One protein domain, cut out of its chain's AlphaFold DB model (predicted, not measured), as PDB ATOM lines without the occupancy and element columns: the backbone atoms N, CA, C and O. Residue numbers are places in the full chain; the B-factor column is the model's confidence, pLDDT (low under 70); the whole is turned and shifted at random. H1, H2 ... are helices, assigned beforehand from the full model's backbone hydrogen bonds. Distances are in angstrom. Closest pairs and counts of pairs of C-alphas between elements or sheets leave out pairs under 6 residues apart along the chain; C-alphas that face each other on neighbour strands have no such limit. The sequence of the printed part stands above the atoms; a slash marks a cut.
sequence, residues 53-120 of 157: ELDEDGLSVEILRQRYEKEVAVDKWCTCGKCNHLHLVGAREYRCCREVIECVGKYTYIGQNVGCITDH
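Overview. This is residues 53 to 120 of the 157 residues of an uncharacterized protein of Paramuricea clavata (UniProt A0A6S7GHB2). There is little regular structure here: loops make most of the body, with short helices H1 and H2 towards one end and H3, the longest, at the other. A long loop, residues 78 to 100, joins the two ends, and after H3 the last residues fold back. The printed part has 68 residues with three named helices, H1, H2, H3 in order, and no named strand; its class is all helix, with 22 residues in named elements. It is compact, with a radius of gyration of the C-alphas of 12.3 A and spans of 36 by 26 by 18 A.

Along the chain. Find C-alpha 61 at (385.751, 297.749, 362.131); from there H1 runs to residue 68, 10.5 A. H2 holds residues 74 to 77. H3, residues 101 to 110, covers 14.7 A and ends at C-alpha 110, (412.400, 284.782, 370.449).

Arrangement. Look at Arg 67 and Val 74: their C-alphas, the closest of H1 and H2, are 7.8 A apart, and these helices are close but not clearly touching. H3 is apart from both. In H1 every O i to N i+4 pair is within hydrogen-bond range, in H3 4 of 6, and H2 is too short for such a pair.

Size, cuts and confidence. The C-alphas of Glu 69 and Gly 111, the two farthest apart, are 36.0 A apart. The printed part has no cut; the link H1 to H2 is tight, H2 to H3 long. Residues 109 to 111 and 113 have pLDDT under 70.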
ATOM      1  N   GLU A  53     386.771 296.111 355.514       82.62
ATOM      2  CA  GLU A  53     388.041 296.807 355.740       82.62
ATOM      3  C   GLU A  53     388.683 296.283 357.034       82.62
ATOM      4  O   GLU A  53     388.288 296.639 358.153       82.62
ATOM      5  N   LEU A  54     389.652 295.382 356.865       91.81
ATOM      6  CA  LEU A  54     390.445 294.831 357.946       91.81
ATOM      7  C   LEU A  54     391.544 295.833 358.274       91.81
ATOM      8  O   LEU A  54     392.186 296.401 357.390       91.81
ATOM      9  N   ASP A  55     391.768 296.047 359.562       92.56
ATOM     10  CA  ASP A  55     392.866 296.883 360.016       92.56
ATOM     11  C   ASP A  55     394.222 296.164 359.971       92.56
ATOM     12  O   ASP A  55     394.347 295.025 359.519       92.56
ATOM     13  N   GLU A  56     395.262 296.841 360.461       93.81
ATOM     14  CA  GLU A  56     396.640 296.352 360.429       93.81
ATOM     15  C   GLU A  56     396.855 295.049 361.213       93.81
ATOM     16  O   GLU A  56     397.835 294.358 360.954       93.81
ATOM     17  N   ASP A  57     395.959 294.702 362.142       93.62
ATOM     18  CA  ASP A  57     395.989 293.439 362.883       93.62
ATOM     19  C   ASP A  57     394.978 292.407 362.344       93.62
ATOM     20  O   ASP A  57     394.771 291.358 362.956       93.62
ATOM     21  N   GLY A  58     394.318 292.687 361.216       93.25
ATOM     22  CA  GLY A  58     393.337 291.789 360.604       93.25
ATOM     23  C   GLY A  58     391.968 291.779 361.294       93.25
ATOM     24  O   GLY A  58     391.214 290.821 361.124       93.25
ATOM     25  N   LEU A  59     391.633 292.804 362.086       93.94
ATOM     26  CA  LEU A  59     390.310 292.942 362.703       93.94
ATOM     27  C   LEU A  59     389.430 293.884 361.878       93.94
ATOM     28  O   LEU A  59     389.869 294.957 361.470       93.94
ATOM     29  N   SER A  60     388.170 293.503 361.659       94.38
ATOM     30  CA  SER A  60     387.212 294.388 360.999       94.38
ATOM     31  C   SER A  60     386.707 295.472 361.953       94.38
ATOM     32  O   SER A  60     386.600 295.279 363.174       94.38
ATOM     33  N   VAL A  61     386.338 296.623 361.385       93.25
ATOM     34  CA  VAL A  61     385.751 297.749 362.131       93.25
ATOM     35  C   VAL A  61     384.490 297.320 362.890       93.25
ATOM     36  O   VAL A  61     384.274 297.746 364.027       93.25
ATOM     37  N   GLU A  62     383.688 296.435 362.296       94.56
ATOM     38  CA  GLU A  62     382.458 295.914 362.891       94.56
ATOM     39  C   GLU A  62     382.733 295.135 364.185       94.56
ATOM     40  O   GLU A  62     382.114 295.408 365.214       94.56
ATOM     41  N   ILE A  63     383.719 294.230 364.183       95.00
ATOM     42  CA  ILE A  63     384.091 293.449 365.375       95.00
ATOM     43  C   ILE A  63     384.495 294.378 366.524       95.00
ATOM     44  O   ILE A  63     384.081 294.181 367.671       95.00
ATOM     45  N   LEU A  64     385.300 295.402 366.233       95.38
ATOM     46  CA  LEU A  64     385.752 296.361 367.241       95.38
ATOM     47  C   LEU A  64     384.597 297.207 367.780       95.38
ATOM     48  O   LEU A  64     384.553 297.472 368.984       95.38
ATOM     49  N   ARG A  65     383.635 297.584 366.926       95.38
ATOM     50  CA  ARG A  65     382.423 298.297 367.346       95.38
ATOM     51  C   ARG A  65     381.581 297.452 368.300       95.38
ATOM     52  O   ARG A  65     381.258 297.932 369.382       95.38
ATOM     53  N   GLN A  66     381.302 296.194 367.966       96.62
ATOM     54  CA  GLN A  66     380.493 295.305 368.814       96.62
ATOM     55  C   GLN A  66     381.121 295.093 370.200       96.62
ATOM     56  O   GLN A  66     380.435 295.077 371.226       96.62
ATOM     57  N   ARG A  67     382.453 294.963 370.265       96.62
ATOM     58  CA  ARG A  67     383.179 294.871 371.542       96.62
ATOM     59  C   ARG A  67     383.104 296.184 372.328       96.62
ATOM     60  O   ARG A  67     382.866 296.145 373.535       96.62
ATOM     61  N   TYR A  68     383.266 297.323 371.653       96.38
ATOM     62  CA  TYR A  68     383.167 298.661 372.245       96.38
ATOM     63  C   TYR A  68     381.776 298.951 372.824       96.38
ATOM     64  O   TYR A  68     381.654 299.451 373.944       96.38
ATOM     65  N   GLU A  69     380.726 298.565 372.099       96.25
ATOM     66  CA  GLU A  69     379.320 298.675 372.510       96.25
ATOM     67  C   GLU A  69     378.914 297.607 373.539       96.25
ATOM     68  O   GLU A  69     377.804 297.634 374.068       96.25
ATOM     69  N   LYS A  70     379.850 296.719 373.908       94.94
ATOM     70  CA  LYS A  70     379.695 295.640 374.898       94.94
ATOM     71  C   LYS A  70     378.669 294.579 374.504       94.94
ATOM     72  O   LYS A  70     378.177 293.853 375.366       94.94
ATOM     73  N   GLU A  71     378.397 294.442 373.212       97.12
ATOM     74  CA  GLU A  71     377.600 293.341 372.670       97.12
ATOM     75  C   GLU A  71     378.338 292.004 372.831       97.12
ATOM     76  O   GLU A  71     377.729 290.959 373.060       97.12
ATOM     77  N   VAL A  72     379.675 292.052 372.797       96.44
ATOM     78  CA  VAL A  72     380.552 290.900 373.016       96.44
ATOM     79  C   VAL A  72     381.300 291.044 374.343       96.44
ATOM     80  O   VAL A  72     382.116 291.948 374.531       96.44
ATOM     81  N   ALA A  73     381.060 290.113 375.270       96.38
ATOM     82  CA  ALA A  73     381.746 290.068 376.561       96.38
ATOM     83  C   ALA A  73     383.261 289.822 376.411       96.38
ATOM     84  O   ALA A  73     383.695 289.108 375.508       96.38
ATOM     85  N   VAL A  74     384.062 290.350 377.348       96.50
ATOM     86  CA  VAL A  74     385.537 290.240 377.330       96.50
ATOM     87  C   VAL A  74     386.012 288.792 377.230       96.50
ATOM     88  O   VAL A  74     386.886 288.498 376.422       96.50
ATOM     89  N   ASP A  75     385.383 287.871 377.958       96.19
ATOM     90  CA  ASP A  75     385.749 286.448 377.961       96.19
ATOM     91  C   ASP A  75     385.594 285.764 376.592       96.19
ATOM     92  O   ASP A  75     386.137 284.684 376.373       96.19
ATOM     93  N   LYS A  76     384.832 286.361 375.665       96.62
ATOM     94  CA  LYS A  76     384.621 285.810 374.319       96.62
ATOM     95  C   LYS A  76     385.739 286.163 373.347       96.62
ATOM     96  O   LYS A  76     385.978 285.388 372.428       96.62
ATOM     97  N   TRP A  77     386.405 287.300 373.534       95.69
ATOM     98  CA  TRP A  77     387.474 287.758 372.641       95.69
ATOM     99  C   TRP A  77     388.858 287.776 373.302       95.69
ATOM    100  O   TRP A  77     389.883 287.761 372.624       95.69
ATOM    101  N   CYS A  78     388.929 287.761 374.632       96.69
ATOM    102  CA  CYS A  78     390.186 287.655 375.354       96.69
ATOM    103  C   CYS A  78     390.717 286.218 375.310       96.69
ATOM    104  O   CYS A  78     390.207 285.331 375.987       96.69
ATOM    105  N   THR A  79     391.809 286.000 374.579       95.12
ATOM    106  CA  THR A  79     392.476 284.689 374.509       95.12
ATOM    107  C   THR A  79     393.688 284.572 375.438       95.12
ATOM    108  O   THR A  79     394.172 283.471 375.683       95.12
ATOM    109  N   CYS A  80     394.186 285.688 375.984       94.00
ATOM    110  CA  CYS A  80     395.318 285.702 376.918       94.00
ATOM    111  C   CYS A  80     394.912 285.611 378.402       94.00
ATOM    112  O   CYS A  80     395.779 285.466 379.260       94.00
ATOM    113  N   GLY A  81     393.616 285.736 378.713       94.88
ATOM    114  CA  GLY A  81     393.062 285.649 380.071       94.88
ATOM    115  C   GLY A  81     393.279 286.874 380.973       94.88
ATOM    116  O   GLY A  81     392.965 286.805 382.157       94.88
ATOM    117  N   LYS A  82     393.824 287.984 380.451       95.19
ATOM    118  CA  LYS A  82     394.175 289.183 381.245       95.19
ATOM    119  C   LYS A  82     393.605 290.507 380.714       95.19
ATOM    120  O   LYS A  82     393.968 291.568 381.214       95.19
ATOM    121  N   CYS A  83     392.745 290.479 379.696       96.12
ATOM    122  CA  CYS A  83     392.130 291.701 379.166       96.12
ATOM    123  C   CYS A  83     391.025 292.228 380.096       96.12
ATOM    124  O   CYS A  83     390.380 291.469 380.815       96.12
ATOM    125  N   ASN A  84     390.781 293.538 380.048       94.81
ATOM    126  CA  ASN A  84     389.690 294.209 380.752       94.81
ATOM    127  C   ASN A  84     389.223 295.426 379.933       94.81
ATOM    128  O   ASN A  84     390.004 295.986 379.172       94.81
ATOM    129  N   HIS A  85     387.969 295.843 380.113       94.12
ATOM    130  CA  HIS A  85     387.349 296.972 379.423       94.12
ATOM    131  C   HIS A  85     387.187 298.242 380.286       94.12
ATOM    132  O   HIS A  85     386.777 299.273 379.765       94.12
ATOM    133  N   LEU A  86     387.499 298.207 381.593       92.19
ATOM    134  CA  LEU A  86     387.232 299.324 382.524       92.19
ATOM    135  C   LEU A  86     387.854 300.672 382.124       92.19
ATOM    136  O   LEU A  86     387.296 301.716 382.449       92.19
ATOM    137  N   HIS A  87     389.012 300.651 381.463       89.25
ATOM    138  CA  HIS A  87     389.774 301.853 381.115       89.25
ATOM    139  C   HIS A  87     389.900 302.082 379.606       89.25
ATOM    140  O   HIS A  87     390.663 302.960 379.207       89.25
ATOM    141  N   LEU A  88     389.168 301.309 378.798       92.31
ATOM    142  CA  LEU A  88     389.175 301.450 377.347       92.31
ATOM    143  C   LEU A  88     388.235 302.588 376.940       92.31
ATOM    144  O   LEU A  88     387.065 302.612 377.325       92.31
ATOM    145  N   VAL A  89     388.759 303.531 376.170       90.50
ATOM    146  CA  VAL A  89     388.077 304.729 375.675       90.50
ATOM    147  C   VAL A  89     387.719 304.588 374.197       90.50
ATOM    148  O   VAL A  89     386.697 305.119 373.772       90.50
ATOM    149  N   GLY A  90     388.531 303.880 373.409       91.31
ATOM    150  CA  GLY A  90     388.351 303.760 371.959       91.31
ATOM    151  C   GLY A  90     388.057 302.336 371.498       91.31
ATOM    152  O   GLY A  90     388.567 301.374 372.066       91.31
ATOM    153  N   ALA A  91     387.297 302.187 370.407       93.69
ATOM    154  CA  ALA A  91     386.995 300.873 369.829       93.69
ATOM    155  C   ALA A  91     388.258 300.085 369.441       93.69
ATOM    156  O   ALA A  91     388.331 298.882 369.671       93.69
ATOM    157  N   ARG A  92     389.302 300.775 368.957       92.88
ATOM    158  CA  ARG A  92     390.600 300.161 368.621       92.88
ATOM    159  C   ARG A  92     391.322 299.532 369.815       92.88
ATOM    160  O   ARG A  92     392.234 298.747 369.597       92.88
ATOM    161  N   GLU A  93     390.941 299.858 371.047       94.44
ATOM    162  CA  GLU A  93     391.578 299.320 372.252       94.44
ATOM    163  C   GLU A  93     390.955 297.988 372.709       94.44
ATOM    164  O   GLU A  93     391.531 297.296 373.548       94.44
ATOM    165  N   TYR A  94     389.809 297.584 372.144       96.19
ATOM    166  CA  TYR A  94     389.126 296.318 372.447       96.19
ATOM    167  C   TYR A  94     389.781 295.125 371.724       96.19
ATOM    168  O   TYR A  94     389.139 294.373 370.983       96.19
ATOM    169  N   ARG A  95     391.087 294.960 371.952       95.38
ATOM    170  CA  ARG A  95     391.942 293.937 371.340       95.38
ATOM    171  C   ARG A  95     392.652 293.109 372.390       95.38
ATOM    172  O   ARG A  95     393.098 293.609 373.426       95.38
ATOM    173  N   CYS A  96     392.806 291.825 372.108       95.94
ATOM    174  CA  CYS A  96     393.697 290.977 372.874       95.94
ATOM    175  C   CYS A  96     395.136 291.158 372.380       95.94
ATOM    176  O   CYS A  96     395.388 291.280 371.187       95.94
ATOM    177  N   CYS A  97     396.120 291.071 373.276       93.69
ATOM    178  CA  CYS A  97     397.534 291.098 372.888       93.69
ATOM    179  C   CYS A  97     397.948 289.949 371.947       93.69
ATOM    180  O   CYS A  97     399.038 289.982 371.392       93.69
ATOM    181  N   ARG A  98     397.105 288.918 371.810       92.38
ATOM    182  CA  ARG A  98     397.276 287.807 370.864       92.38
ATOM    183  C   ARG A  98     396.669 288.075 369.485       92.38
ATOM    184  O   ARG A  98     396.917 287.297 368.577       92.38
ATOM    185  N   GLU A  99     395.862 289.123 369.353       94.81
ATOM    186  CA  GLU A  99     395.334 289.586 368.066       94.81
ATOM    187  C   GLU A  99     396.282 290.614 367.436       94.81
ATOM    188  O   GLU A  99     396.405 290.660 366.223       94.81
ATOM    189  N   VAL A 100     397.006 291.391 368.252       93.81
ATOM    190  CA  VAL A 100     397.951 292.408 367.765       93.81
ATOM    191  C   VAL A 100     399.181 291.751 367.131       93.81
ATOM    192  O   VAL A 100     399.976 291.118 367.833       93.81
ATOM    193  N   ILE A 101     399.374 291.941 365.823       92.06
ATOM    194  CA  ILE A 101     400.385 291.216 365.032       92.06
ATOM    195  C   ILE A 101     401.795 291.507 365.541       92.06
ATOM    196  O   ILE A 101     402.581 290.585 365.762       92.06
ATOM    197  N   GLU A 102     402.103 292.775 365.808       89.19
ATOM    198  CA  GLU A 102     403.407 293.186 366.339       89.19
ATOM    199  C   GLU A 102     403.695 292.567 367.713       89.19
ATOM    200  O   GLU A 102     404.822 292.148 367.989       89.19
ATOM    201  N   CYS A 103     402.679 292.446 368.578       88.50
ATOM    202  CA  CYS A 103     402.834 291.772 369.864       88.50
ATOM    203  C   CYS A 103     403.138 290.286 369.667       88.50
ATOM    204  O   CYS A 103     404.072 289.773 370.279       88.50
ATOM    205  N   VAL A 104     402.389 289.603 368.798       87.25
ATOM    206  CA  VAL A 104     402.607 288.183 368.488       87.25
ATOM    207  C   VAL A 104     403.995 287.957 367.882       87.25
ATOM    208  O   VAL A 104     404.696 287.035 368.297       87.25
ATOM    209  N   GLY A 105     404.430 288.835 366.973       84.38
ATOM    210  CA  GLY A 105     405.731 288.774 366.304       84.38
ATOM    211  C   GLY A 105     406.925 288.785 367.263       84.38
ATOM    212  O   GLY A 105     407.913 288.082 367.034       84.38
ATOM    213  N   LYS A 106     406.836 289.523 368.380       79.81
ATOM    214  CA  LYS A 106     407.889 289.515 369.414       79.81
ATOM    215  C   LYS A 106     408.061 288.139 370.057       79.81
ATOM    216  O   LYS A 106     409.189 287.747 370.344       79.81
ATOM    217  N   TYR A 107     406.977 287.383 370.223       73.06
ATOM    218  CA  TYR A 107     407.013 286.042 370.812       73.06
ATOM    219  C   TYR A 107     407.540 284.984 369.855       73.06
ATOM    220  O   TYR A 107     408.395 284.179 370.231       73.06
ATOM    221  N   THR A 108     407.074 285.001 368.606       73.62
ATOM    222  CA  THR A 108     407.511 284.038 367.588       73.62
ATOM    223  C   THR A 108     408.991 284.180 367.260       73.62
ATOM    224  O   THR A 108     409.655 283.167 367.063       73.62
ATOM    225  N   TYR A 109     409.537 285.400 367.262       68.19
ATOM    226  CA  TYR A 109     410.953 285.622 366.956       68.19
ATOM    227  C   TYR A 109     411.910 285.092 368.037       68.19
ATOM    228  O   TYR A 109     412.972 284.566 367.715       68.19
ATOM    229  N   ILE A 110     411.539 285.191 369.319       64.94
ATOM    230  CA  ILE A 110     412.400 284.782 370.449       64.94
ATOM    231  C   ILE A 110     412.167 283.298 370.817       64.94
ATOM    232  O   ILE A 110     412.876 282.731 371.645       64.94
ATOM    233  N   GLY A 111     411.180 282.630 370.204       68.94
ATOM    234  CA  GLY A 111     410.807 281.253 370.549       68.94
ATOM    235  C   GLY A 111     410.168 281.129 371.938       68.94
ATOM    236  O   GLY A 111     410.070 280.028 372.482       68.94
ATOM    237  N   GLN A 112     409.732 282.246 372.526       70.75
ATOM    238  CA  GLN A 112     409.038 282.257 373.807       70.75
ATOM    239  C   GLN A 112     407.532 282.118 373.579       70.75
ATOM    240  O   GLN A 112     406.914 282.936 372.904       70.75
ATOM    241  N   ASN A 113     406.915 281.105 374.185       69.69
ATOM    242  CA  ASN A 113     405.463 280.934 374.168       69.69
ATOM    243  C   ASN A 113     404.848 281.603 375.401       69.69
ATOM    244  O   ASN A 113     404.522 280.951 376.394       69.69
ATOM    245  N   VAL A 114     404.764 282.929 375.365       73.44
ATOM    246  CA  VAL A 114     404.214 283.699 376.478       73.44
ATOM    247  C   VAL A 114     402.684 283.747 376.377       73.44
ATOM    248  O   VAL A 114     402.098 283.981 375.318       73.44
ATOM    249  N   GLY A 115     402.006 283.509 377.504       85.50
ATOM    250  CA  GLY A 115     400.543 283.538 377.606       85.50
ATOM    251  C   GLY A 115     399.944 284.905 377.248       85.50
ATOM    252  O   GLY A 115     398.984 284.987 376.477       85.50
ATOM    253  N   CYS A 116     400.543 285.973 377.776       91.38
ATOM    254  CA  CYS A 116     400.101 287.359 377.647       91.38
ATOM    255  C   CYS A 116     401.296 288.314 377.532       91.38
ATOM    256  O   CYS A 116     402.347 288.056 378.110       91.38
ATOM    257  N   ILE A 117     401.105 289.475 376.892       90.56
ATOM    258  CA  ILE A 117     402.167 290.482 376.736       90.56
ATOM    259  C   ILE A 117     402.814 290.924 378.053       90.56
ATOM    260  O   ILE A 117     404.012 291.177 378.129       90.56
ATOM    261  N   THR A 118     402.004 290.935 379.108       91.12
ATOM    262  CA  THR A 118     402.401 291.335 380.460       91.12
ATOM    263  C   THR A 118     403.370 290.373 381.143       91.12
ATOM    264  O   THR A 118     404.022 290.771 382.101       91.12
ATOM    265  N   ASP A 119     403.466 289.126 380.675       89.00
ATOM    266  CA  ASP A 119     404.370 288.117 381.239       89.00
ATOM    267  C   ASP A 119     405.780 288.179 380.626       89.00
ATOM    268  O   ASP A 119     406.670 287.457 381.067       89.00
ATOM    269  N   HIS A 120     405.998 289.015 379.605       87.38
ATOM    270  CA  HIS A 120     407.321 289.198 379.013       87.38
ATOM    271  C   HIS A 120     408.246 289.969 379.962       87.38
ATOM    272  O   HIS A 120     407.838 290.966 380.559       87.38
TER     273      HIS A 120